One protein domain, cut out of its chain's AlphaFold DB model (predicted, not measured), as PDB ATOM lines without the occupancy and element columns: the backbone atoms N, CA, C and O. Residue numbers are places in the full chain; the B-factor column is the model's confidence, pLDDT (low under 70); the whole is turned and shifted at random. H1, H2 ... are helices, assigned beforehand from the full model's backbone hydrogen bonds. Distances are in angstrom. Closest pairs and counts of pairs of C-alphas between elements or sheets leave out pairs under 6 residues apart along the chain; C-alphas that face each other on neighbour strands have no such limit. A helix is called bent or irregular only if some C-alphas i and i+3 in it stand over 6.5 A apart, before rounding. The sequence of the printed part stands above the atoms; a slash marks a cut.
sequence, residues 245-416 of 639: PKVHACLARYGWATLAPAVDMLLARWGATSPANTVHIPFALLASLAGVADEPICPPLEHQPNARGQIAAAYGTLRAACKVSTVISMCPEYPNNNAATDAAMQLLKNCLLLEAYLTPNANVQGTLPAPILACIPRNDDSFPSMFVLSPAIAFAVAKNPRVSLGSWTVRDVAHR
ATOM      1  N   PRO A 245     187.843 128.757 194.121       96.38
ATOM      2  CA  PRO A 245     187.868 128.282 195.502       96.38
ATOM      3  C   PRO A 245     186.925 127.102 195.764       96.38
ATOM      4  O   PRO A 245     187.291 126.194 196.509       96.38
ATOM      5  N   LYS A 246     185.742 127.077 195.131       96.31
ATOM      6  CA  LYS A 246     184.765 125.986 195.291       96.31
ATOM      7  C   LYS A 246     185.243 124.706 194.607       96.31
ATOM      8  O   LYS A 246     185.214 123.645 195.222       96.31
ATOM      9  N   VAL A 247     185.772 124.800 193.383       95.38
ATOM     10  CA  VAL A 247     186.385 123.650 192.693       95.38
ATOM     11  C   VAL A 247     187.584 123.120 193.481       95.38
ATOM     12  O   VAL A 247     187.699 121.912 193.678       95.38
ATOM     13  N   HIS A 248     188.444 124.002 193.999       97.06
ATOM     14  CA  HIS A 248     189.535 123.606 194.888       97.06
ATOM     15  C   HIS A 248     189.014 122.878 196.135       97.06
ATOM     16  O   HIS A 248     189.535 121.820 196.472       97.06
ATOM     17  N   ALA A 249     187.978 123.395 196.805       97.31
ATOM     18  CA  ALA A 249     187.386 122.751 197.978       97.31
ATOM     19  C   ALA A 249     186.820 121.357 197.652       97.31
ATOM     20  O   ALA A 249     187.074 120.408 198.394       97.31
ATOM     21  N   CYS A 250     186.143 121.202 196.512       96.88
ATOM     22  CA  CYS A 250     185.682 119.908 196.005       96.88
ATOM     23  C   CYS A 250     186.847 118.928 195.810       96.88
ATOM     24  O   CYS A 250     186.812 117.800 196.303       96.88
ATOM     25  N   LEU A 251     187.906 119.368 195.128       96.88
ATOM     26  CA  LEU A 251     189.096 118.557 194.878       96.88
ATOM     27  C   LEU A 251     189.818 118.189 196.175       96.88
ATOM     28  O   LEU A 251     190.242 117.046 196.326       96.88
ATOM     29  N   ALA A 252     189.941 119.128 197.112       96.44
ATOM     30  CA  ALA A 252     190.570 118.917 198.409       96.44
ATOM     31  C   ALA A 252     189.781 117.933 199.287       96.44
ATOM     32  O   ALA A 252     190.395 117.093 199.941       96.44
ATOM     33  N   ARG A 253     188.441 118.003 199.273       96.75
ATOM     34  CA  ARG A 253     187.559 117.146 200.083       96.75
ATOM     35  C   ARG A 253     187.433 115.727 199.527       96.75
ATOM     36  O   ARG A 253     187.591 114.771 200.277       96.75
ATOM     37  N   TYR A 254     187.161 115.582 198.229       96.81
ATOM     38  CA  TYR A 254     186.838 114.280 197.619       96.81
ATOM     39  C   TYR A 254     188.016 113.621 196.883       96.81
ATOM     40  O   TYR A 254     187.932 112.455 196.484       96.81
ATOM     41  N   GLY A 255     189.118 114.354 196.710       96.19
ATOM     42  CA  GLY A 255     190.304 113.922 195.977       96.19
ATOM     43  C   GLY A 255     190.152 114.072 194.463       96.19
ATOM     44  O   GLY A 255     189.118 113.736 193.880       96.19
ATOM     45  N   TRP A 256     191.220 114.520 193.794       95.69
ATOM     46  CA  TRP A 256     191.203 114.700 192.339       95.69
ATOM     47  C   TRP A 256     190.908 113.399 191.594       95.69
ATOM     48  O   TRP A 256     190.145 113.412 190.639       95.69
ATOM     49  N   ALA A 257     191.464 112.264 192.025       94.81
ATOM     50  CA  ALA A 257     191.264 110.983 191.342       94.81
ATOM     51  C   ALA A 257     189.776 110.598 191.219       94.81
ATOM     52  O   ALA A 257     189.365 110.082 190.183       94.81
ATOM     53  N   THR A 258     188.973 110.898 192.243       96.12
ATOM     54  CA  THR A 258     187.525 110.646 192.268       96.12
ATOM     55  C   THR A 258     186.769 111.558 191.303       96.12
ATOM     56  O   THR A 258     185.812 111.134 190.657       96.12
ATOM     57  N   LEU A 259     187.189 112.820 191.202       96.56
ATOM     58  CA  LEU A 259     186.522 113.839 190.391       96.56
ATOM     59  C   LEU A 259     187.112 113.980 188.981       96.56
ATOM     60  O   LEU A 259     186.552 114.715 188.176       96.56
ATOM     61  N   ALA A 260     188.208 113.285 188.663       94.25
ATOM     62  CA  ALA A 260     188.966 113.485 187.430       94.25
ATOM     63  C   ALA A 260     188.110 113.397 186.154       94.25
ATOM     64  O   ALA A 260     188.177 114.344 185.375       94.25
ATOM     65  N   PRO A 261     187.252 112.370 185.951       95.06
ATOM     66  CA  PRO A 261     186.429 112.295 184.740       95.06
ATOM     67  C   PRO A 261     185.516 113.515 184.577       95.06
ATOM     68  O   PRO A 261     185.395 114.066 183.486       95.06
ATOM     69  N   ALA A 262     184.928 113.970 185.684       94.50
ATOM     70  CA  ALA A 262     184.001 115.088 185.693       94.50
ATOM     71  C   ALA A 262     184.703 116.435 185.487       94.50
ATOM     72  O   ALA A 262     184.237 117.292 184.739       94.50
ATOM     73  N   VAL A 263     185.882 116.605 186.091       94.31
ATOM     74  CA  VAL A 263     186.743 117.777 185.880       94.31
ATOM     75  C   VAL A 263     187.263 117.824 184.444       94.31
ATOM     76  O   VAL A 263     187.289 118.896 183.848       94.31
ATOM     77  N   ASP A 264     187.625 116.687 183.854       93.62
ATOM     78  CA  ASP A 264     188.052 116.620 182.457       93.62
ATOM     79  C   ASP A 264     186.911 117.008 181.507       93.62
ATOM     80  O   ASP A 264     187.121 117.817 180.601       93.62
ATOM     81  N   MET A 265     185.689 116.510 181.731       91.94
ATOM     82  CA  MET A 265     184.522 116.905 180.931       91.94
ATOM     83  C   MET A 265     184.173 118.384 181.107       91.94
ATOM     84  O   MET A 265     183.912 119.070 180.113       91.94
ATOM     85  N   LEU A 266     184.249 118.900 182.338       92.31
ATOM     86  CA  LEU A 266     184.100 120.322 182.626       92.31
ATOM     87  C   LEU A 266     185.105 121.163 181.832       92.31
ATOM     88  O   LEU A 266     184.718 122.088 181.119       92.31
ATOM     89  N   LEU A 267     186.395 120.840 181.933       93.38
ATOM     90  CA  LEU A 267     187.466 121.586 181.275       93.38
ATOM     91  C   LEU A 267     187.396 121.464 179.752       93.38
ATOM     92  O   LEU A 267     187.635 122.450 179.057       93.38
ATOM     93  N   ALA A 268     187.034 120.295 179.220       91.50
ATOM     94  CA  ALA A 268     186.796 120.116 177.792       91.50
ATOM     95  C   ALA A 268     185.647 121.011 177.312       91.50
ATOM     96  O   ALA A 268     185.792 121.737 176.327       91.50
ATOM     97  N   ARG A 269     184.519 121.019 178.034       90.00
ATOM     98  CA  ARG A 269     183.377 121.879 177.709       90.00
ATOM     99  C   ARG A 269     183.766 123.348 177.789       90.00
ATOM    100  O   ARG A 269     183.581 124.060 176.809       90.00
ATOM    101  N   TRP A 270     184.375 123.789 178.888       90.44
ATOM    102  CA  TRP A 270     184.852 125.161 179.036       90.44
ATOM    103  C   TRP A 270     185.819 125.546 177.914       90.44
ATOM    104  O   TRP A 270     185.626 126.577 177.277       90.44
ATOM    105  N   GLY A 271     186.805 124.714 177.586       89.94
ATOM    106  CA  GLY A 271     187.712 124.973 176.466       89.94
ATOM    107  C   GLY A 271     186.983 125.167 175.131       89.94
ATOM    108  O   GLY A 271     187.384 126.018 174.339       89.94
ATOM    109  N   ALA A 272     185.900 124.419 174.901       87.81
ATOM    110  CA  ALA A 272     185.129 124.456 173.662       87.81
ATOM    111  C   ALA A 272     184.080 125.583 173.592       87.81
ATOM    112  O   ALA A 272     183.796 126.063 172.493       87.81
ATOM    113  N   THR A 273     183.485 125.981 174.722       85.00
ATOM    114  CA  THR A 273     182.295 126.854 174.755       85.00
ATOM    115  C   THR A 273     182.490 128.189 175.466       85.00
ATOM    116  O   THR A 273     181.585 129.020 175.402       85.00
ATOM    117  N   SER A 274     183.635 128.431 176.116       85.50
ATOM    118  CA  SER A 274     183.855 129.679 176.860       85.50
ATOM    119  C   SER A 274     183.688 130.924 175.979       85.50
ATOM    120  O   SER A 274     184.302 130.999 174.907       85.50
ATOM    121  N   PRO A 275     182.943 131.937 176.450       83.50
ATOM    122  CA  PRO A 275     182.970 133.283 175.895       83.50
ATOM    123  C   PRO A 275     184.392 133.851 175.808       83.50
ATOM    124  O   PRO A 275     185.266 133.529 176.617       83.50
ATOM    125  N   ALA A 276     184.628 134.744 174.844       82.75
ATOM    126  CA  ALA A 276     185.958 135.298 174.593       82.75
ATOM    127  C   ALA A 276     186.558 136.022 175.812       82.75
ATOM    128  O   ALA A 276     187.765 135.978 176.002       82.75
ATOM    129  N   ASN A 277     185.736 136.649 176.654       80.00
ATOM    130  CA  ASN A 277     186.153 137.381 177.853       80.00
ATOM    131  C   ASN A 277     186.358 136.499 179.102       80.00
ATOM    132  O   ASN A 277     186.996 136.935 180.057       80.00
ATOM    133  N   THR A 278     185.891 135.248 179.101       86.38
ATOM    134  CA  THR A 278     186.079 134.306 180.222       86.38
ATOM    135  C   THR A 278     186.883 133.062 179.841       86.38
ATOM    136  O   THR A 278     187.191 132.237 180.701       86.38
ATOM    137  N   VAL A 279     187.338 132.952 178.587       89.62
ATOM    138  CA  VAL A 279     188.136 131.822 178.062       89.62
ATOM    139  C   VAL A 279     189.431 131.540 178.833       89.62
ATOM    140  O   VAL A 279     189.972 130.440 178.762       89.62
ATOM    141  N   HIS A 280     189.929 132.510 179.599       92.81
ATOM    142  CA  HIS A 280     191.129 132.372 180.419       92.81
ATOM    143  C   HIS A 280     190.899 131.692 181.768       92.81
ATOM    144  O   HIS A 280     191.848 131.137 182.320       92.81
ATOM    145  N   ILE A 281     189.672 131.719 182.294       93.00
ATOM    146  CA  ILE A 281     189.338 131.216 183.634       93.00
ATOM    147  C   ILE A 281     189.721 129.738 183.820       93.00
ATOM    148  O   ILE A 281     190.367 129.432 184.824       93.00
ATOM    149  N   PRO A 282     189.459 128.818 182.867       94.38
ATOM    150  CA  PRO A 282     189.869 127.417 183.005       94.38
ATOM    151  C   PRO A 282     191.394 127.251 183.117       94.38
ATOM    152  O   PRO A 282     191.887 126.428 183.887       94.38
ATOM    153  N   PHE A 283     192.161 128.064 182.385       96.62
ATOM    154  CA  PHE A 283     193.626 128.045 182.429       96.62
ATOM    155  C   PHE A 283     194.163 128.686 183.711       96.62
ATOM    156  O   PHE A 283     195.113 128.172 184.298       96.62
ATOM    157  N   ALA A 284     193.540 129.775 184.170       96.31
ATOM    158  CA  ALA A 284     193.861 130.426 185.438       96.31
ATOM    159  C   ALA A 284     193.595 129.498 186.631       96.31
ATOM    160  O   ALA A 284     194.412 129.434 187.549       96.31
ATOM    161  N   LEU A 285     192.503 128.727 186.588       96.12
ATOM    162  CA  LEU A 285     192.195 127.689 187.568       96.12
ATOM    163  C   LEU A 285     193.311 126.643 187.626       96.12
ATOM    164  O   LEU A 285     193.884 126.427 188.690       96.12
ATOM    165  N   LEU A 286     193.680 126.042 186.489       97.31
ATOM    166  CA  LEU A 286     194.762 125.051 186.454       97.31
ATOM    167  C   LEU A 286     196.104 125.634 186.914       97.31
ATOM    168  O   LEU A 286     196.825 124.979 187.664       97.31
ATOM    169  N   ALA A 287     196.434 126.866 186.514       97.62
ATOM    170  CA  ALA A 287     197.650 127.549 186.957       97.62
ATOM    171  C   ALA A 287     197.648 127.823 188.473       97.62
ATOM    172  O   ALA A 287     198.696 127.719 189.113       97.62
ATOM    173  N   SER A 288     196.484 128.131 189.053       97.81
ATOM    174  CA  SER A 288     196.312 128.343 190.497       97.81
ATOM    175  C   SER A 288     196.466 127.036 191.271       97.81
ATOM    176  O   SER A 288     197.260 126.967 192.205       97.81
ATOM    177  N   LEU A 289     195.808 125.962 190.818       97.50
ATOM    178  CA  LEU A 289     195.929 124.619 191.403       97.50
ATOM    179  C   LEU A 289     197.365 124.072 191.301       97.50
ATOM    180  O   LEU A 289     197.793 123.302 192.158       97.50
ATOM    181  N   ALA A 290     198.121 124.501 190.286       96.81
ATOM    182  CA  ALA A 290     199.542 124.202 190.111       96.81
ATOM    183  C   ALA A 290     200.494 125.070 190.952       96.81
ATOM    184  O   ALA A 290     201.692 124.798 190.951       96.81
ATOM    185  N   GLY A 291     200.000 126.120 191.616       97.06
ATOM    186  CA  GLY A 291     200.829 127.050 192.388       97.06
ATOM    187  C   GLY A 291     201.717 127.963 191.538       97.06
ATOM    188  O   GLY A 291     202.703 128.494 192.040       97.06
ATOM    189  N   VAL A 292     201.398 128.148 190.251       97.06
ATOM    190  CA  VAL A 292     202.204 128.978 189.332       97.06
ATOM    191  C   VAL A 292     201.502 130.238 188.845       97.06
ATOM    192  O   VAL A 292     202.148 131.074 188.214       97.06
ATOM    193  N   ALA A 293     200.207 130.396 189.131       95.62
ATOM    194  CA  ALA A 293     199.472 131.613 188.809       95.62
ATOM    195  C   ALA A 293     200.084 132.839 189.505       95.62
ATOM    196  O   ALA A 293     200.542 132.779 190.647       95.62
ATOM    197  N   ASP A 294     200.080 133.969 188.802       89.56
ATOM    198  CA  ASP A 294     200.508 135.239 189.385       89.56
ATOM    199  C   ASP A 294     199.465 135.811 190.350       89.56
ATOM    200  O   ASP A 294     199.795 136.236 191.452       89.56
ATOM    201  N   GLU A 295     198.200 135.710 189.950       90.06
ATOM    202  CA  GLU A 295     197.021 136.078 190.729       90.06
ATOM    203  C   GLU A 295     196.197 134.803 190.929       90.06
ATOM    204  O   GLU A 295     195.330 134.495 190.106       90.06
ATOM    205  N   PRO A 296     196.534 133.977 191.936       94.69
ATOM    206  CA  PRO A 296     195.855 132.709 192.134       94.69
ATOM    207  C   PRO A 296     194.392 132.943 192.517       94.69
ATOM    208  O   PRO A 296     194.102 133.660 193.471       94.69
ATOM    209  N   ILE A 297     193.467 132.293 191.804       95.00
ATOM    210  CA  ILE A 297     192.034 132.323 192.147       95.00
ATOM    211  C   ILE A 297     191.677 131.289 193.219       95.00
ATOM    212  O   ILE A 297     190.590 131.329 193.780       95.00
ATOM    213  N   CYS A 298     192.576 130.350 193.515       96.94
ATOM    214  CA  CYS A 298     192.431 129.369 194.585       96.94
ATOM    215  C   CYS A 298     193.805 128.905 195.100       96.94
ATOM    216  O   CYS A 298     194.809 129.099 194.405       96.94
ATOM    217  N   PRO A 299     193.876 128.267 196.285       97.31
ATOM    218  CA  PRO A 299     195.111 127.656 196.772       97.31
ATOM    219  C   PRO A 299     195.621 126.523 195.856       97.31
ATOM    220  O   PRO A 299     194.835 125.934 195.103       97.31
ATOM    221  N   PRO A 300     196.924 126.194 195.917       97.62
ATOM    222  CA  PRO A 300     197.501 125.102 195.142       97.62
ATOM    223  C   PRO A 300     197.207 123.726 195.760       97.62
ATOM    224  O   PRO A 300     197.057 123.583 196.971       97.62
ATOM    225  N   LEU A 301     197.207 122.676 194.931       95.44
ATOM    226  CA  LEU A 301     196.978 121.283 195.349       95.44
ATOM    227  C   LEU A 301     198.273 120.504 195.633       95.44
ATOM    228  O   LEU A 301     198.326 119.288 195.453       95.44
ATOM    229  N   GLU A 302     199.325 121.179 196.096       89.81
ATOM    230  CA  GLU A 302     200.653 120.580 196.330       89.81
ATOM    231  C   GLU A 302     200.633 119.369 197.276       89.81
ATOM    232  O   GLU A 302     201.482 118.485 197.179       89.81
ATOM    233  N   HIS A 303     199.647 119.300 198.172       89.44
ATOM    234  CA  HIS A 303     199.503 118.209 199.133       89.44
ATOM    235  C   HIS A 303     198.893 116.929 198.540       89.44
ATOM    236  O   HIS A 303     198.940 115.886 199.196       89.44
ATOM    237  N   GLN A 304     198.318 116.967 197.330       89.69
ATOM    238  CA  GLN A 304     197.720 115.774 196.731       89.69
ATOM    239  C   GLN A 304     198.768 114.881 196.050       89.69
ATOM    240  O   GLN A 304     199.619 115.365 195.293       89.69
ATOM    241  N   PRO A 305     198.699 113.551 196.250       90.00
ATOM    242  CA  PRO A 305     199.576 112.629 195.548       90.00
ATOM    243  C   PRO A 305     199.323 112.727 194.041       90.00
ATOM    244  O   PRO A 305     198.184 112.658 193.586       90.00
ATOM    245  N   ASN A 306     200.396 112.858 193.258       91.19
ATOM    246  CA  ASN A 306     200.337 112.968 191.797       91.19
ATOM    247  C   ASN A 306     199.577 114.207 191.252       91.19
ATOM    248  O   ASN A 306     199.193 114.212 190.080       91.19
ATOM    249  N   ALA A 307     199.431 115.285 192.039       91.75
ATOM    250  CA  ALA A 307     198.785 116.532 191.594       91.75
ATOM    251  C   ALA A 307     199.345 117.045 190.256       91.75
ATOM    252  O   ALA A 307     198.616 117.433 189.350       91.75
ATOM    253  N   ARG A 308     200.668 116.974 190.080       92.88
ATOM    254  CA  ARG A 308     201.342 117.377 188.840       92.88
ATOM    255  C   ARG A 308     200.908 116.565 187.615       92.88
ATOM    256  O   ARG A 308     200.713 117.151 186.555       92.88
ATOM    257  N   GLY A 309     200.794 115.240 187.740       93.12
ATOM    258  CA  GLY A 309     200.360 114.375 186.639       93.12
ATOM    259  C   GLY A 309     198.898 114.620 186.271       93.12
ATOM    260  O   GLY A 309     198.558 114.677 185.093       93.12
ATOM    261  N   GLN A 310     198.059 114.864 187.277       94.56
ATOM    262  CA  GLN A 310     196.655 115.241 187.104       94.56
ATOM    263  C   GLN A 310     196.505 116.595 186.398       94.56
ATOM    264  O   GLN A 310     195.770 116.697 185.421       94.56
ATOM    265  N   ILE A 311     197.273 117.604 186.816       95.38
ATOM    266  CA  ILE A 311     197.319 118.918 186.159       95.38
ATOM    267  C   ILE A 311     197.800 118.788 184.709       95.38
ATOM    268  O   ILE A 311     197.266 119.459 183.830       95.38
ATOM    269  N   ALA A 312     198.781 117.921 184.432       94.56
ATOM    270  CA  ALA A 312     199.254 117.682 183.070       94.56
ATOM    271  C   ALA A 312     198.157 117.091 182.167       94.56
ATOM    272  O   ALA A 312     197.975 117.566 181.045       94.56
ATOM    273  N   ALA A 313     197.415 116.093 182.661       93.94
ATOM    274  CA  ALA A 313     196.297 115.487 181.939       93.94
ATOM    275  C   ALA A 313     195.177 116.509 181.682       93.94
ATOM    276  O   ALA A 313     194.778 116.707 180.536       93.94
ATOM    277  N   ALA A 314     194.768 117.238 182.722       95.75
ATOM    278  CA  ALA A 314     193.737 118.268 182.646       95.75
ATOM    279  C   ALA A 314     194.118 119.422 181.701       95.75
ATOM    280  O   ALA A 314     193.296 119.880 180.906       95.75
ATOM    281  N   TYR A 315     195.384 119.860 181.724       96.19
ATOM    282  CA  TYR A 315     195.909 120.832 180.762       96.19
ATOM    283  C   TYR A 315     195.841 120.291 179.330       96.19
ATOM    284  O   TYR A 315     195.451 121.023 178.421       96.19
ATOM    285  N   GLY A 316     196.163 119.009 179.125       94.94
ATOM    286  CA  GLY A 316     196.018 118.327 177.839       94.94
ATOM    287  C   GLY A 316     194.580 118.344 177.317       94.94
ATOM    288  O   GLY A 316     194.352 118.781 176.187       94.94
ATOM    289  N   THR A 317     193.617 117.950 178.153       94.81
ATOM    290  CA  THR A 317     192.177 117.980 177.852       94.81
ATOM    291  C   THR A 317     191.715 119.385 177.470       94.81
ATOM    292  O   THR A 317     191.142 119.594 176.396       94.81
ATOM    293  N   LEU A 318     192.033 120.375 178.308       95.00
ATOM    294  CA  LEU A 318     191.650 121.767 178.090       95.00
ATOM    295  C   LEU A 318     192.260 122.333 176.796       95.00
ATOM    296  O   LEU A 318     191.570 122.987 176.011       95.00
ATOM    297  N   ARG A 319     193.545 122.063 176.535       94.06
ATOM    298  CA  ARG A 319     194.245 122.515 175.322       94.06
ATOM    299  C   ARG A 319     193.700 121.880 174.050       94.06
ATOM    300  O   ARG A 319     193.667 122.561 173.031       94.06
ATOM    301  N   ALA A 320     193.301 120.611 174.099       92.62
ATOM    302  CA  ALA A 320     192.719 119.921 172.953       92.62
ATOM    303  C   ALA A 320     191.332 120.475 172.592       92.62
ATOM    304  O   ALA A 320     191.002 120.590 171.413       92.62
ATOM    305  N   ALA A 321     190.538 120.850 173.598       92.19
ATOM    306  CA  ALA A 321     189.215 121.428 173.389       92.19
ATOM    307  C   ALA A 321     189.255 122.915 172.990       92.19
ATOM    308  O   ALA A 321     188.413 123.375 172.216       92.19
ATOM    309  N   CYS A 322     190.240 123.671 173.488       92.12
ATOM    310  CA  CYS A 322     190.354 125.104 173.241       92.12
ATOM    311  C   CYS A 322     191.042 125.434 171.907       92.12
ATOM    312  O   CYS A 322     192.231 125.174 171.700       92.12
ATOM    313  N   LYS A 323     190.323 126.128 171.019       89.94
ATOM    314  CA  LYS A 323     190.861 126.666 169.757       89.94
ATOM    315  C   LYS A 323     191.664 127.949 169.995       89.94
ATOM    316  O   LYS A 323     191.257 129.033 169.590       89.94
ATOM    317  N   VAL A 324     192.823 127.832 170.644       86.75
ATOM    318  CA  VAL A 324     193.647 128.991 171.042       86.75
ATOM    319  C   VAL A 324     194.005 129.909 169.870       86.75
ATOM    320  O   VAL A 324     193.943 131.125 170.015       86.75
ATOM    321  N   SER A 325     194.338 129.353 168.702       83.69
ATOM    322  CA  SER A 325     194.644 130.163 167.514       83.69
ATOM    323  C   SER A 325     193.480 131.077 167.134       83.69
ATOM    324  O   SER A 325     193.699 132.237 166.801       83.69
ATOM    325  N   THR A 326     192.249 130.575 167.256       83.94
ATOM    326  CA  THR A 326     191.016 131.328 167.024       83.94
ATOM    327  C   THR A 326     190.805 132.418 168.077       83.94
ATOM    328  O   THR A 326     190.498 133.548 167.716       83.94
ATOM    329  N   VAL A 327     191.020 132.114 169.360       84.12
ATOM    330  CA  VAL A 327     190.899 133.097 170.456       84.12
ATOM    331  C   VAL A 327     191.853 134.277 170.247       84.12
ATOM    332  O   VAL A 327     191.454 135.432 170.366       84.12
ATOM    333  N   ILE A 328     193.103 133.987 169.875       81.31
ATOM    334  CA  ILE A 328     194.121 135.013 169.619       81.31
ATOM    335  C   ILE A 328     193.793 135.805 168.343       81.31
ATOM    336  O   ILE A 328     193.977 137.020 168.316       81.31
ATOM    337  N   SER A 329     193.276 135.152 167.293       76.50
ATOM    338  CA  SER A 329     192.963 135.816 166.022       76.50
ATOM    339  C   SER A 329     191.674 136.644 166.037       76.50
ATOM    340  O   SER A 329     191.515 137.485 165.163       76.50
ATOM    341  N   MET A 330     190.747 136.407 166.975       69.12
ATOM    342  CA  MET A 330     189.441 137.092 167.054       69.12
ATOM    343  C   MET A 330     189.463 138.440 167.784       69.12
ATOM    344  O   MET A 330     188.512 139.211 167.667       69.12
ATOM    345  N   CYS A 331     190.545 138.763 168.496       61.47
ATOM    346  CA  CYS A 331     190.686 140.037 169.207       61.47
ATOM    347  C   CYS A 331     190.615 141.341 168.370       61.47
ATOM    348  O   CYS A 331     190.209 142.347 168.945       61.47
ATOM    349  N   PRO A 332     190.987 141.409 167.077       52.31
ATOM    350  CA  PRO A 332     191.161 142.702 166.404       52.31
ATOM    351  C   PRO A 332     189.977 143.285 165.668       52.31
ATOM    352  O   PRO A 332     189.953 144.493 165.457       52.31
ATOM    353  N   GLU A 333     189.038 142.463 165.203       55.03
ATOM    354  CA  GLU A 333     188.044 142.950 164.238       55.03
ATOM    355  C   GLU A 333     187.035 143.921 164.873       55.03
ATOM    356  O   GLU A 333     186.272 144.580 164.168       55.03
ATOM    357  N   TYR A 334     187.052 144.049 166.203       58.34
ATOM    358  CA  TYR A 334     186.097 144.846 166.954       58.34
ATOM    359  C   TYR A 334     186.836 145.786 167.898       58.34
ATOM    360  O   TYR A 334     187.307 145.350 168.949       58.34
ATOM    361  N   PRO A 335     186.918 147.083 167.563       55.25
ATOM    362  CA  PRO A 335     187.767 148.037 168.263       55.25
ATOM    363  C   PRO A 335     187.413 148.291 169.742       55.25
ATOM    364  O   PRO A 335     188.046 149.149 170.334       55.25
ATOM    365  N   ASN A 336     186.491 147.563 170.381       59.78
ATOM    366  CA  ASN A 336     186.021 147.858 171.742       59.78
ATOM    367  C   ASN A 336     185.874 146.614 172.653       59.78
ATOM    368  O   ASN A 336     184.979 146.596 173.497       59.78
ATOM    369  N   ASN A 337     186.653 145.535 172.477       71.88
ATOM    370  CA  ASN A 337     186.518 144.334 173.327       71.88
ATOM    371  C   ASN A 337     187.760 144.019 174.178       71.88
ATOM    372  O   ASN A 337     188.450 143.017 173.984       71.88
ATOM    373  N   ASN A 338     188.008 144.877 175.160       77.56
ATOM    374  CA  ASN A 338     189.227 144.865 175.974       77.56
ATOM    375  C   ASN A 338     189.293 143.639 176.878       77.56
ATOM    376  O   ASN A 338     190.336 143.002 176.983       77.56
ATOM    377  N   ALA A 339     188.148 143.228 177.430       79.69
ATOM    378  CA  ALA A 339     188.070 142.035 178.262       79.69
ATOM    379  C   ALA A 339     188.399 140.753 177.479       79.69
ATOM    380  O   ALA A 339     189.015 139.846 178.032       79.69
ATOM    381  N   ALA A 340     188.035 140.662 176.191       82.06
ATOM    382  CA  ALA A 340     188.448 139.535 175.355       82.06
ATOM    383  C   ALA A 340     189.960 139.543 175.087       82.06
ATOM    384  O   ALA A 340     190.591 138.488 175.133       82.06
ATOM    385  N   THR A 341     190.554 140.720 174.862       83.94
ATOM    386  CA  THR A 341     192.014 140.863 174.737       83.94
ATOM    387  C   THR A 341     192.730 140.436 176.011       83.94
ATOM    388  O   THR A 341     193.681 139.654 175.942       83.94
ATOM    389  N   ASP A 342     192.242 140.851 177.176       86.44
ATOM    390  CA  ASP A 342     192.829 140.424 178.444       86.44
ATOM    391  C   ASP A 342     192.647 138.960 178.712       86.44
ATOM    392  O   ASP A 342     193.585 138.311 179.155       86.44
ATOM    393  N   ALA A 343     191.474 138.414 178.424       88.81
ATOM    394  CA  ALA A 343     191.257 136.993 178.548       88.81
ATOM    395  C   ALA A 343     192.213 136.223 177.627       88.81
ATOM    396  O   ALA A 343     192.898 135.310 178.075       88.81
ATOM    397  N   ALA A 344     192.379 136.620 176.367       90.19
ATOM    398  CA  ALA A 344     193.354 135.987 175.485       90.19
ATOM    399  C   ALA A 344     194.791 136.086 176.043       90.19
ATOM    400  O   ALA A 344     195.537 135.101 176.026       90.19
ATOM    401  N   MET A 345     195.173 137.241 176.599       91.62
ATOM    402  CA  MET A 345     196.490 137.457 177.210       91.62
ATOM    403  C   MET A 345     196.676 136.617 178.477       91.62
ATOM    404  O   MET A 345     197.698 135.950 178.627       91.62
ATOM    405  N   GLN A 346     195.698 136.602 179.380       93.00
ATOM    406  CA  GLN A 346     195.711 135.811 180.611       93.00
ATOM    407  C   GLN A 346     195.727 134.314 180.299       93.00
ATOM    408  O   GLN A 346     196.471 133.568 180.932       93.00
ATOM    409  N   LEU A 347     194.970 133.866 179.294       94.38
ATOM    410  CA  LEU A 347     195.013 132.495 178.790       94.38
ATOM    411  C   LEU A 347     196.439 132.136 178.385       94.38
ATOM    412  O   LEU A 347     196.986 131.144 178.862       94.38
ATOM    413  N   LEU A 348     197.060 132.957 177.536       94.19
ATOM    414  CA  LEU A 348     198.400 132.691 177.033       94.19
ATOM    415  C   LEU A 348     199.450 132.725 178.150       94.19
ATOM    416  O   LEU A 348     200.287 131.825 178.221       94.19
ATOM    417  N   LYS A 349     199.367 133.702 179.060       95.50
ATOM    418  CA  LYS A 349     200.218 133.794 180.254       95.50
ATOM    419  C   LYS A 349     200.132 132.508 181.079       95.50
ATOM    420  O   LYS A 349     201.157 131.912 181.403       95.50
ATOM    421  N   ASN A 350     198.918 132.054 181.389       96.94
ATOM    422  CA  ASN A 350     198.699 130.855 182.194       96.94
ATOM    423  C   ASN A 350     199.168 129.579 181.475       96.94
ATOM    424  O   ASN A 350     199.774 128.725 182.117       96.94
ATOM    425  N   CYS A 351     198.987 129.470 180.154       96.12
ATOM    426  CA  CYS A 351     199.564 128.381 179.356       96.12
ATOM    427  C   CYS A 351     201.095 128.339 179.464       96.12
ATOM    428  O   CYS A 351     201.658 127.282 179.733       96.12
ATOM    429  N   LEU A 352     201.773 129.482 179.305       95.62
ATOM    430  CA  LEU A 352     203.236 129.567 179.407       95.62
ATOM    431  C   LEU A 352     203.736 129.150 180.798       95.62
ATOM    432  O   LEU A 352     204.707 128.399 180.913       95.62
ATOM    433  N   LEU A 353     203.053 129.595 181.855       96.44
ATOM    434  CA  LEU A 353     203.381 129.236 183.237       96.44
ATOM    435  C   LEU A 353     203.162 127.743 183.514       96.44
ATOM    436  O   LEU A 353     204.015 127.108 184.135       96.44
ATOM    437  N   LEU A 354     202.069 127.164 183.009       96.12
ATOM    438  CA  LEU A 354     201.785 125.731 183.103       96.12
ATOM    439  C   LEU A 354     202.809 124.891 182.325       96.12
ATOM    440  O   LEU A 354     203.303 123.891 182.839       96.12
ATOM    441  N   GLU A 355     203.201 125.295 181.120       94.88
ATOM    442  CA  GLU A 355     204.221 124.586 180.336       94.88
ATOM    443  C   GLU A 355     205.594 124.633 181.017       94.88
ATOM    444  O   GLU A 355     206.281 123.611 181.115       94.88
ATOM    445  N   ALA A 356     205.974 125.784 181.575       93.94
ATOM    446  CA  ALA A 356     207.189 125.925 182.375       93.94
ATOM    447  C   ALA A 356     207.134 125.078 183.652       93.94
ATOM    448  O   ALA A 356     208.131 124.461 184.036       93.94
ATOM    449  N   TYR A 357     205.960 125.014 184.292       94.56
ATOM    450  CA  TYR A 357     205.718 124.138 185.427       94.56
ATOM    451  C   TYR A 357     205.938 122.688 185.033       94.56
ATOM    452  O   TYR A 357     206.670 122.025 185.752       94.56
ATOM    453  N   LEU A 358     205.377 122.208 183.914       93.19
ATOM    454  CA  LEU A 358     205.305 120.791 183.527       93.19
ATOM    455  C   LEU A 358     206.586 120.225 182.875       93.19
ATOM    456  O   LEU A 358     206.906 119.058 183.109       93.19
ATOM    457  N   THR A 359     207.361 121.043 182.158       87.12
ATOM    458  CA  THR A 359     208.542 120.631 181.358       87.12
ATOM    459  C   THR A 359     209.711 119.968 182.129       87.12
ATOM    460  O   THR A 359     210.290 119.022 181.601       87.12
ATOM    461  N   PRO A 360     210.098 120.383 183.357       74.19
ATOM    462  CA  PRO A 360     211.309 119.881 184.029       74.19
ATOM    463  C   PRO A 360     211.365 118.376 184.361       74.19
ATOM    464  O   PRO A 360     212.421 117.903 184.767       74.19
ATOM    465  N   ASN A 361     210.273 117.615 184.215       61.78
ATOM    466  CA  ASN A 361     210.212 116.209 184.626       61.78
ATOM    467  C   ASN A 361     209.822 115.294 183.457       61.78
ATOM    468  O   ASN A 361     208.646 115.179 183.122       61.78
ATOM    469  N   ALA A 362     210.799 114.553 182.924       50.69
ATOM    470  CA  ALA A 362     210.613 113.516 181.900       50.69
ATOM    471  C   ALA A 362     209.730 112.324 182.346       50.69
ATOM    472  O   ALA A 362     209.413 111.457 181.539       50.69
ATOM    473  N   ASN A 363     209.332 112.277 183.625       53.84
ATOM    474  CA  ASN A 363     208.554 111.189 184.224       53.84
ATOM    475  C   ASN A 363     207.031 111.417 184.209       53.84
ATOM    476  O   ASN A 363     206.295 110.584 184.734       53.84
ATOM    477  N   VAL A 364     206.534 112.530 183.656       61.28
ATOM    478  CA  VAL A 364     205.086 112.697 183.459       61.28
ATOM    479  C   VAL A 364     204.662 111.746 182.337       61.28
ATOM    480  O   VAL A 364     205.049 111.927 181.185       61.28
ATOM    481  N   GLN A 365     203.918 110.691 182.680       53.94
ATOM    482  CA  GLN A 365     203.375 109.734 181.714       53.94
ATOM    483  C   GLN A 365     202.328 110.432 180.835       53.94
ATOM    484  O   GLN A 365     201.165 110.542 181.205       53.94
ATOM    485  N   GLY A 366     202.760 110.937 179.683       61.06
ATOM    486  CA  GLY A 366     201.898 111.575 178.692       61.06
ATOM    487  C   GLY A 366     202.681 112.556 177.829       61.06
ATOM    488  O   GLY A 366     203.523 113.303 178.324       61.06
ATOM    489  N   THR A 367     202.422 112.565 176.522       70.12
ATOM    490  CA  THR A 367     202.945 113.614 175.645       70.12
ATOM    491  C   THR A 367     202.206 114.908 175.963       70.12
ATOM    492  O   THR A 367     201.014 115.014 175.669       70.12
ATOM    493  N   LEU A 368     202.894 115.879 176.573       77.31
ATOM    494  CA  LEU A 368     202.363 117.237 176.692       77.31
ATOM    495  C   LEU A 368     201.951 117.745 175.298       77.31
ATOM    496  O   LEU A 368     202.598 117.382 174.307       77.31
ATOM    497  N   PRO A 369     200.899 118.579 175.199       81.44
ATOM    498  CA  PRO A 369     200.562 119.248 173.950       81.44
ATOM    499  C   PRO A 369     201.773 119.978 173.360       81.44
ATOM    500  O   PRO A 369     202.700 120.357 174.081       81.44
ATOM    501  N   ALA A 370     201.745 120.223 172.047       84.19
ATOM    502  CA  ALA A 370     202.725 121.110 171.432       84.19
ATOM    503  C   ALA A 370     202.743 122.462 172.180       84.19
ATOM    504  O   ALA A 370     201.657 122.953 172.532       84.19
ATOM    505  N   PRO A 371     203.934 123.059 172.402       87.25
ATOM    506  CA  PRO A 371     204.057 124.321 173.122       87.25
ATOM    507  C   PRO A 371     203.086 125.367 172.582       87.25
ATOM    508  O   PRO A 371     202.926 125.485 171.363       87.25
ATOM    509  N   ILE A 372     202.460 126.141 173.465       90.00
ATOM    510  CA  ILE A 372     201.418 127.112 173.106       90.00
ATOM    511  C   ILE A 372     201.868 128.058 171.985       90.00
ATOM    512  O   ILE A 372     201.112 128.332 171.055       90.00
ATOM    513  N   LEU A 373     203.140 128.465 172.010       88.12
ATOM    514  CA  LEU A 373     203.748 129.359 171.025       88.12
ATOM    515  C   LEU A 373     203.915 128.736 169.631       88.12
ATOM    516  O   LEU A 373     204.079 129.466 168.658       88.12
ATOM    517  N   ALA A 374     203.883 127.406 169.504       87.44
ATOM    518  CA  ALA A 374     203.879 126.728 168.207       87.44
ATOM    519  C   ALA A 374     202.501 126.786 167.527       87.44
ATOM    520  O   ALA A 374     202.415 126.637 166.310       87.44
ATOM    521  N   CYS A 375     201.430 127.018 168.295       83.62
ATOM    522  CA  CYS A 375     200.073 127.198 167.775       83.62
ATOM    523  C   CYS A 375     199.789 128.632 167.308       83.62
ATOM    524  O   CYS A 375     198.730 128.884 166.734       83.62
ATOM    525  N   ILE A 376     200.705 129.564 167.573       80.56
ATOM    526  CA  ILE A 376     200.574 130.964 167.178       80.56
ATOM    527  C   ILE A 376     201.209 131.119 165.789       80.56
ATOM    528  O   ILE A 376     202.387 130.781 165.626       80.56
ATOM    529  N   PRO A 377     200.456 131.585 164.773       74.75
ATOM    530  CA  PRO A 377     200.992 131.796 163.436       74.75
ATOM    531  C   PRO A 377     202.230 132.694 163.483       74.75
ATOM    532  O   PRO A 377     202.206 133.762 164.087       74.75
ATOM    533  N   ARG A 378     203.321 132.256 162.846       72.38
ATOM    534  CA  ARG A 378     204.556 133.052 162.744       72.38
ATOM    535  C   ARG A 378     204.535 134.065 161.608       72.38
ATOM    536  O   ARG A 378     205.359 134.974 161.632       72.38
ATOM    537  N   ASN A 379     203.673 133.844 160.613       61.00
ATOM    538  CA  ASN A 379     203.673 134.622 159.383       61.00
ATOM    539  C   ASN A 379     203.194 136.054 159.645       61.00
ATOM    540  O   ASN A 379     202.183 136.272 160.313       61.00
ATOM    541  N   ASP A 380     203.999 136.966 159.110       58.44
ATOM    542  CA  ASP A 380     204.087 138.400 159.354       58.44
ATOM    543  C   ASP A 380     202.791 139.206 159.085       58.44
ATOM    544  O   ASP A 380     201.875 138.761 158.394       58.44
ATOM    545  N   ASP A 381     202.751 140.406 159.673       52.88
ATOM    546  CA  ASP A 381     201.799 141.525 159.515       52.88
ATOM    547  C   ASP A 381     200.400 141.453 160.144       52.88
ATOM    548  O   ASP A 381     199.724 142.482 160.214       52.88
ATOM    549  N   SER A 382     199.958 140.328 160.721       54.72
ATOM    550  CA  SER A 382     198.756 140.362 161.581       54.72
ATOM    551  C   SER A 382     199.080 140.921 162.983       54.72
ATOM    552  O   SER A 382     199.074 140.222 164.001       54.72
ATOM    553  N   PHE A 383     199.298 142.241 162.996       54.09
ATOM    554  CA  PHE A 383     199.351 143.199 164.113       54.09
ATOM    555  C   PHE A 383     198.497 142.840 165.356       54.09
ATOM    556  O   PHE A 383     198.991 142.978 166.475       54.09
ATOM    557  N   PRO A 384     197.281 142.270 165.225       60.88
ATOM    558  CA  PRO A 384     196.427 141.932 166.366       60.88
ATOM    559  C   PRO A 384     196.970 140.943 167.397       60.88
ATOM    560  O   PRO A 384     196.675 141.052 168.586       60.88
ATOM    561  N   SER A 385     197.731 139.944 166.949       66.88
ATOM    562  CA  SER A 385     198.184 138.851 167.821       66.88
ATOM    563  C   SER A 385     199.277 139.299 168.795       66.88
ATOM    564  O   SER A 385     199.401 138.756 169.896       66.88
ATOM    565  N   MET A 386     200.031 140.340 168.427       77.12
ATOM    566  CA  MET A 386     201.141 140.859 169.221       77.12
ATOM    567  C   MET A 386     200.673 141.575 170.494       77.12
ATOM    568  O   MET A 386     201.402 141.563 171.485       77.12
ATOM    569  N   PHE A 387     199.450 142.110 170.513       78.50
ATOM    570  CA  PHE A 387     198.846 142.752 171.690       78.50
ATOM    571  C   PHE A 387     198.507 141.788 172.814       78.50
ATOM    572  O   PHE A 387     198.477 142.170 173.976       78.50
ATOM    573  N   VAL A 388     198.271 140.533 172.460       85.56
ATOM    574  CA  VAL A 388     198.031 139.447 173.403       85.56
ATOM    575  C   VAL A 388     199.358 138.788 173.771       85.56
ATOM    576  O   VAL A 388     199.650 138.566 174.946       85.56
ATOM    577  N   LEU A 389     200.178 138.495 172.758       87.25
ATOM    578  CA  LEU A 389     201.415 137.730 172.891       87.25
ATOM    579  C   LEU A 389     202.463 138.425 173.761       87.25
ATOM    580  O   LEU A 389     203.032 137.810 174.662       87.25
ATOM    581  N   SER A 390     202.712 139.701 173.493       88.81
ATOM    582  CA  SER A 390     203.799 140.470 174.103       88.81
ATOM    583  C   SER A 390     203.626 140.664 175.607       88.81
ATOM    584  O   SER A 390     204.523 140.253 176.351       88.81
ATOM    585  N   PRO A 391     202.481 141.183 176.097       90.62
ATOM    586  CA  PRO A 391     202.270 141.300 177.533       90.62
ATOM    587  C   PRO A 391     202.188 139.932 178.223       90.62
ATOM    588  O   PRO A 391     202.718 139.776 179.323       90.62
ATOM    589  N   ALA A 392     201.604 138.911 177.580       92.62
ATOM    590  CA  ALA A 392     201.544 137.564 178.149       92.62
ATOM    591  C   ALA A 392     202.939 136.958 178.373       92.62
ATOM    592  O   ALA A 392     203.193 136.395 179.441       92.62
ATOM    593  N   ILE A 393     203.848 137.098 177.399       92.94
ATOM    594  CA  ILE A 393     205.245 136.659 177.525       92.94
ATOM    595  C   ILE A 393     205.951 137.437 178.632       92.94
ATOM    596  O   ILE A 393     206.595 136.816 179.477       92.94
ATOM    597  N   ALA A 394     205.809 138.762 178.659       93.12
ATOM    598  CA  ALA A 394     206.469 139.606 179.650       93.12
ATOM    599  C   ALA A 394     206.098 139.203 181.082       93.12
ATOM    600  O   ALA A 394     206.983 138.961 181.907       93.12
ATOM    601  N   PHE A 395     204.797 139.048 181.357       94.75
ATOM    602  CA  PHE A 395     204.317 138.603 182.664       94.75
ATOM    603  C   PHE A 395     204.758 137.175 182.991       94.75
ATOM    604  O   PHE A 395     205.205 136.913 184.107       94.75
ATOM    605  N   ALA A 396     204.661 136.243 182.037       94.94
ATOM    606  CA  ALA A 396     205.045 134.854 182.274       94.94
ATOM    607  C   ALA A 396     206.544 134.719 182.590       94.94
ATOM    608  O   ALA A 396     206.903 134.030 183.543       94.94
ATOM    609  N   VAL A 397     207.414 135.407 181.841       94.69
ATOM    610  CA  VAL A 397     208.871 135.401 182.052       94.69
ATOM    611  C   VAL A 397     209.249 136.101 183.356       94.69
ATOM    612  O   VAL A 397     210.091 135.583 184.089       94.69
ATOM    613  N   ALA A 398     208.605 137.229 183.682       93.56
ATOM    614  CA  ALA A 398     208.821 137.911 184.959       93.56
ATOM    615  C   ALA A 398     208.479 137.005 186.145       93.56
ATOM    616  O   ALA A 398     209.213 136.964 187.131       93.56
ATOM    617  N   LYS A 399     207.366 136.268 186.043       94.56
ATOM    618  CA  LYS A 399     206.903 135.365 187.096       94.56
ATOM    619  C   LYS A 399     207.744 134.093 187.190       94.56
ATOM    620  O   LYS A 399     208.015 133.619 188.290       94.56
ATOM    621  N   ASN A 400     208.138 133.522 186.054       94.00
ATOM    622  CA  ASN A 400     208.917 132.295 185.995       94.00
ATOM    623  C   ASN A 400     209.981 132.367 184.881       94.00
ATOM    624  O   ASN A 400     209.686 132.073 183.720       94.00
ATOM    625  N   PRO A 401     211.253 132.636 185.229       92.25
ATOM    626  CA  PRO A 401     212.349 132.699 184.258       92.25
ATOM    627  C   PRO A 401     212.619 131.390 183.497       92.25
ATOM    628  O   PRO A 401     213.398 131.382 182.548       92.25
ATOM    629  N   ARG A 402     212.009 130.265 183.905       91.19
ATOM    630  CA  ARG A 402     212.115 128.968 183.211       91.19
ATOM    631  C   ARG A 402     211.122 128.812 182.059       91.19
ATOM    632  O   ARG A 402     211.101 127.751 181.436       91.19
ATOM    633  N   VAL A 403     210.280 129.812 181.793       91.69
ATOM    634  CA  VAL A 403     209.368 129.803 180.643       91.69
ATOM    635  C   VAL A 403     210.166 129.614 179.354       91.69
ATOM    636  O   VAL A 403     211.016 130.426 178.996       91.69
ATOM    637  N   SER A 404     209.892 128.509 178.657       89.00
ATOM    638  CA  SER A 404     210.522 128.203 177.378       89.00
ATOM    639  C   SER A 404     209.792 128.937 176.265       89.00
ATOM    640  O   SER A 404     208.642 128.638 175.952       89.00
ATOM    641  N   LEU A 405     210.485 129.880 175.638       87.12
ATOM    642  CA  LEU A 405     209.967 130.622 174.493       87.12
ATOM    643  C   LEU A 405     210.240 129.901 173.156       87.12
ATOM    644  O   LEU A 405     209.849 130.370 172.087       87.12
ATOM    645  N   GLY A 406     210.880 128.727 173.190       86.38
ATOM    646  CA  GLY A 406     211.251 127.981 171.990       86.38
ATOM    647  C   GLY A 406     212.197 128.795 171.105       86.38
ATOM    648  O   GLY A 406     213.298 129.132 171.521       86.38
ATOM    649  N   SER A 407     211.774 129.102 169.877       81.25
ATOM    650  CA  SER A 407     212.545 129.962 168.965       81.25
ATOM    651  C   SER A 407     212.263 131.455 169.134       81.25
ATOM    652  O   SER A 407     212.774 132.243 168.346       81.25
ATOM    653  N   TRP A 408     211.372 131.837 170.046       82.62
ATOM    654  CA  TRP A 408     211.122 133.236 170.361       82.62
ATOM    655  C   TRP A 408     212.119 133.696 171.421       82.62
ATOM    656  O   TRP A 408     212.472 132.938 172.324       82.62
ATOM    657  N   THR A 409     212.527 134.958 171.360       84.94
ATOM    658  CA  THR A 409     213.166 135.641 172.488       84.94
ATOM    659  C   THR A 409     212.321 136.837 172.913       84.94
ATOM    660  O   THR A 409     211.570 137.393 172.111       84.94
ATOM    661  N   VAL A 410     212.456 137.264 174.174       84.81
ATOM    662  CA  VAL A 410     211.848 138.514 174.677       84.81
ATOM    663  C   VAL A 410     212.216 139.684 173.754       84.81
ATOM    664  O   VAL A 410     211.358 140.485 173.391       84.81
ATOM    665  N   ARG A 411     213.475 139.721 173.296       85.81
ATOM    666  CA  ARG A 411     213.980 140.719 172.348       85.81
ATOM    667  C   ARG A 411     213.273 140.656 170.990       85.81
ATOM    668  O   ARG A 411     212.884 141.700 170.477       85.81
ATOM    669  N   ASP A 412     213.065 139.468 170.428       82.88
ATOM    670  CA  ASP A 412     212.378 139.315 169.135       82.88
ATOM    671  C   ASP A 412     210.914 139.756 169.211       82.88
ATOM    672  O   ASP A 412     210.422 140.433 168.310       82.88
ATOM    673  N   VAL A 413     210.223 139.391 170.295       83.38
ATOM    674  CA  VAL A 413     208.824 139.781 170.535       83.38
ATOM    675  C   VAL A 413     208.728 141.295 170.661       83.38
ATOM    676  O   VAL A 413     207.935 141.925 169.971       83.38
ATOM    677  N   ALA A 414     209.599 141.893 171.468       82.12
ATOM    678  CA  ALA A 414     209.670 143.331 171.643       82.12
ATOM    679  C   ALA A 414     209.920 144.109 170.343       82.12
ATOM    680  O   ALA A 414     209.256 145.117 170.095       82.12
ATOM    681  N   HIS A 415     210.871 143.679 169.510       81.31
ATOM    682  CA  HIS A 415     211.159 144.382 168.257       81.31
ATOM    683  C   HIS A 415     209.971 144.374 167.290       81.31
ATOM    684  O   HIS A 415     209.784 145.342 166.560       81.31
ATOM    685  N   ARG A 416     209.134 143.330 167.320       77.69
ATOM    686  CA  ARG A 416     207.936 143.213 166.474       77.69
ATOM    687  C   ARG A 416     206.773 144.122 166.895       77.69
ATOM    688  O   ARG A 416     205.877 144.339 166.093       77.69
TER     689      ARG A 416
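AT A GLANCE: This is residues 245 to 416 of the 639 residues of an uncharacterized protein of Saprolegnia diclina (strain VS20) (UniProt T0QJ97). The longest helix, H6, runs through the middle and joins two helical groups: on one side H2, H3 and H4 make a small bundle that meets H6 through H3, and on the other H7 crosses H6, with H8 on its far side. H1 lies by the bundle, and H5 packs on H7. The printed part has 172 residues, with eight named helices, H1 to H8 along the chain, and no named strand: all helix. It is compact, with a radius of gyration of the C-alphas of 15.7 A and spans of 48 by 32 by 26 A.

HOW THE PARTS SIT: H6, residues 338 to 358, touches H3, residues 281 to 289, closest at the C-alphas of Phe 283 and Asn 350, 5.8 A. H6 touches H7, residues 383 to 399, at a steep tilt of 45 degrees, closest at C-alphas 349 and 392, 4.5 A. H3 and H4, residues 307 to 321, form a hairpin, closest at C-alphas 286 and 311, 6.7 A. H2, residues 256 to 273, touches H4, closest at C-alphas 271 and 321, 4.9 A. H1, residues 245 to 254, is close to H2 but not clearly touching, with C-alphas 251 and 259 closest at 7.0 A. H5, residues 324 to 330, touches H7 at its residues 384 to 388 alone, closest at C-alphas 328 and 385, 5.9 A. H7 and H8, residues 410 to 416, form a hairpin, closest at C-alphas 390 and 413, 6.2 A. Every O i to N i+4 pair is within hydrogen-bond range in H1, H3, H4, H5, H6 and H8, against 12 of 14 in H2 and 10 of 13 in H7.

IN THESE COORDINATES: H6 is 29.9 A long, H7 25.4 A, H2 23.2 A and H4 21.1 A. H2 is irregular, with C-alphas 258 and 261 7.8 A apart. H1 begins at C-alpha 245 (187.868, 128.282, 195.502), and H8 ends at C-alpha 416 (207.936, 143.213, 166.474).

THE WHOLE: The C-alphas of Arg 253 and Asp 381 are farthest apart, 49.4 A. The printed part has no cut. The links H3 to H4 and H6 to H7 are long. pLDDT is under 70 at residues 330 to 336, 361 to 366 and 379 to 385.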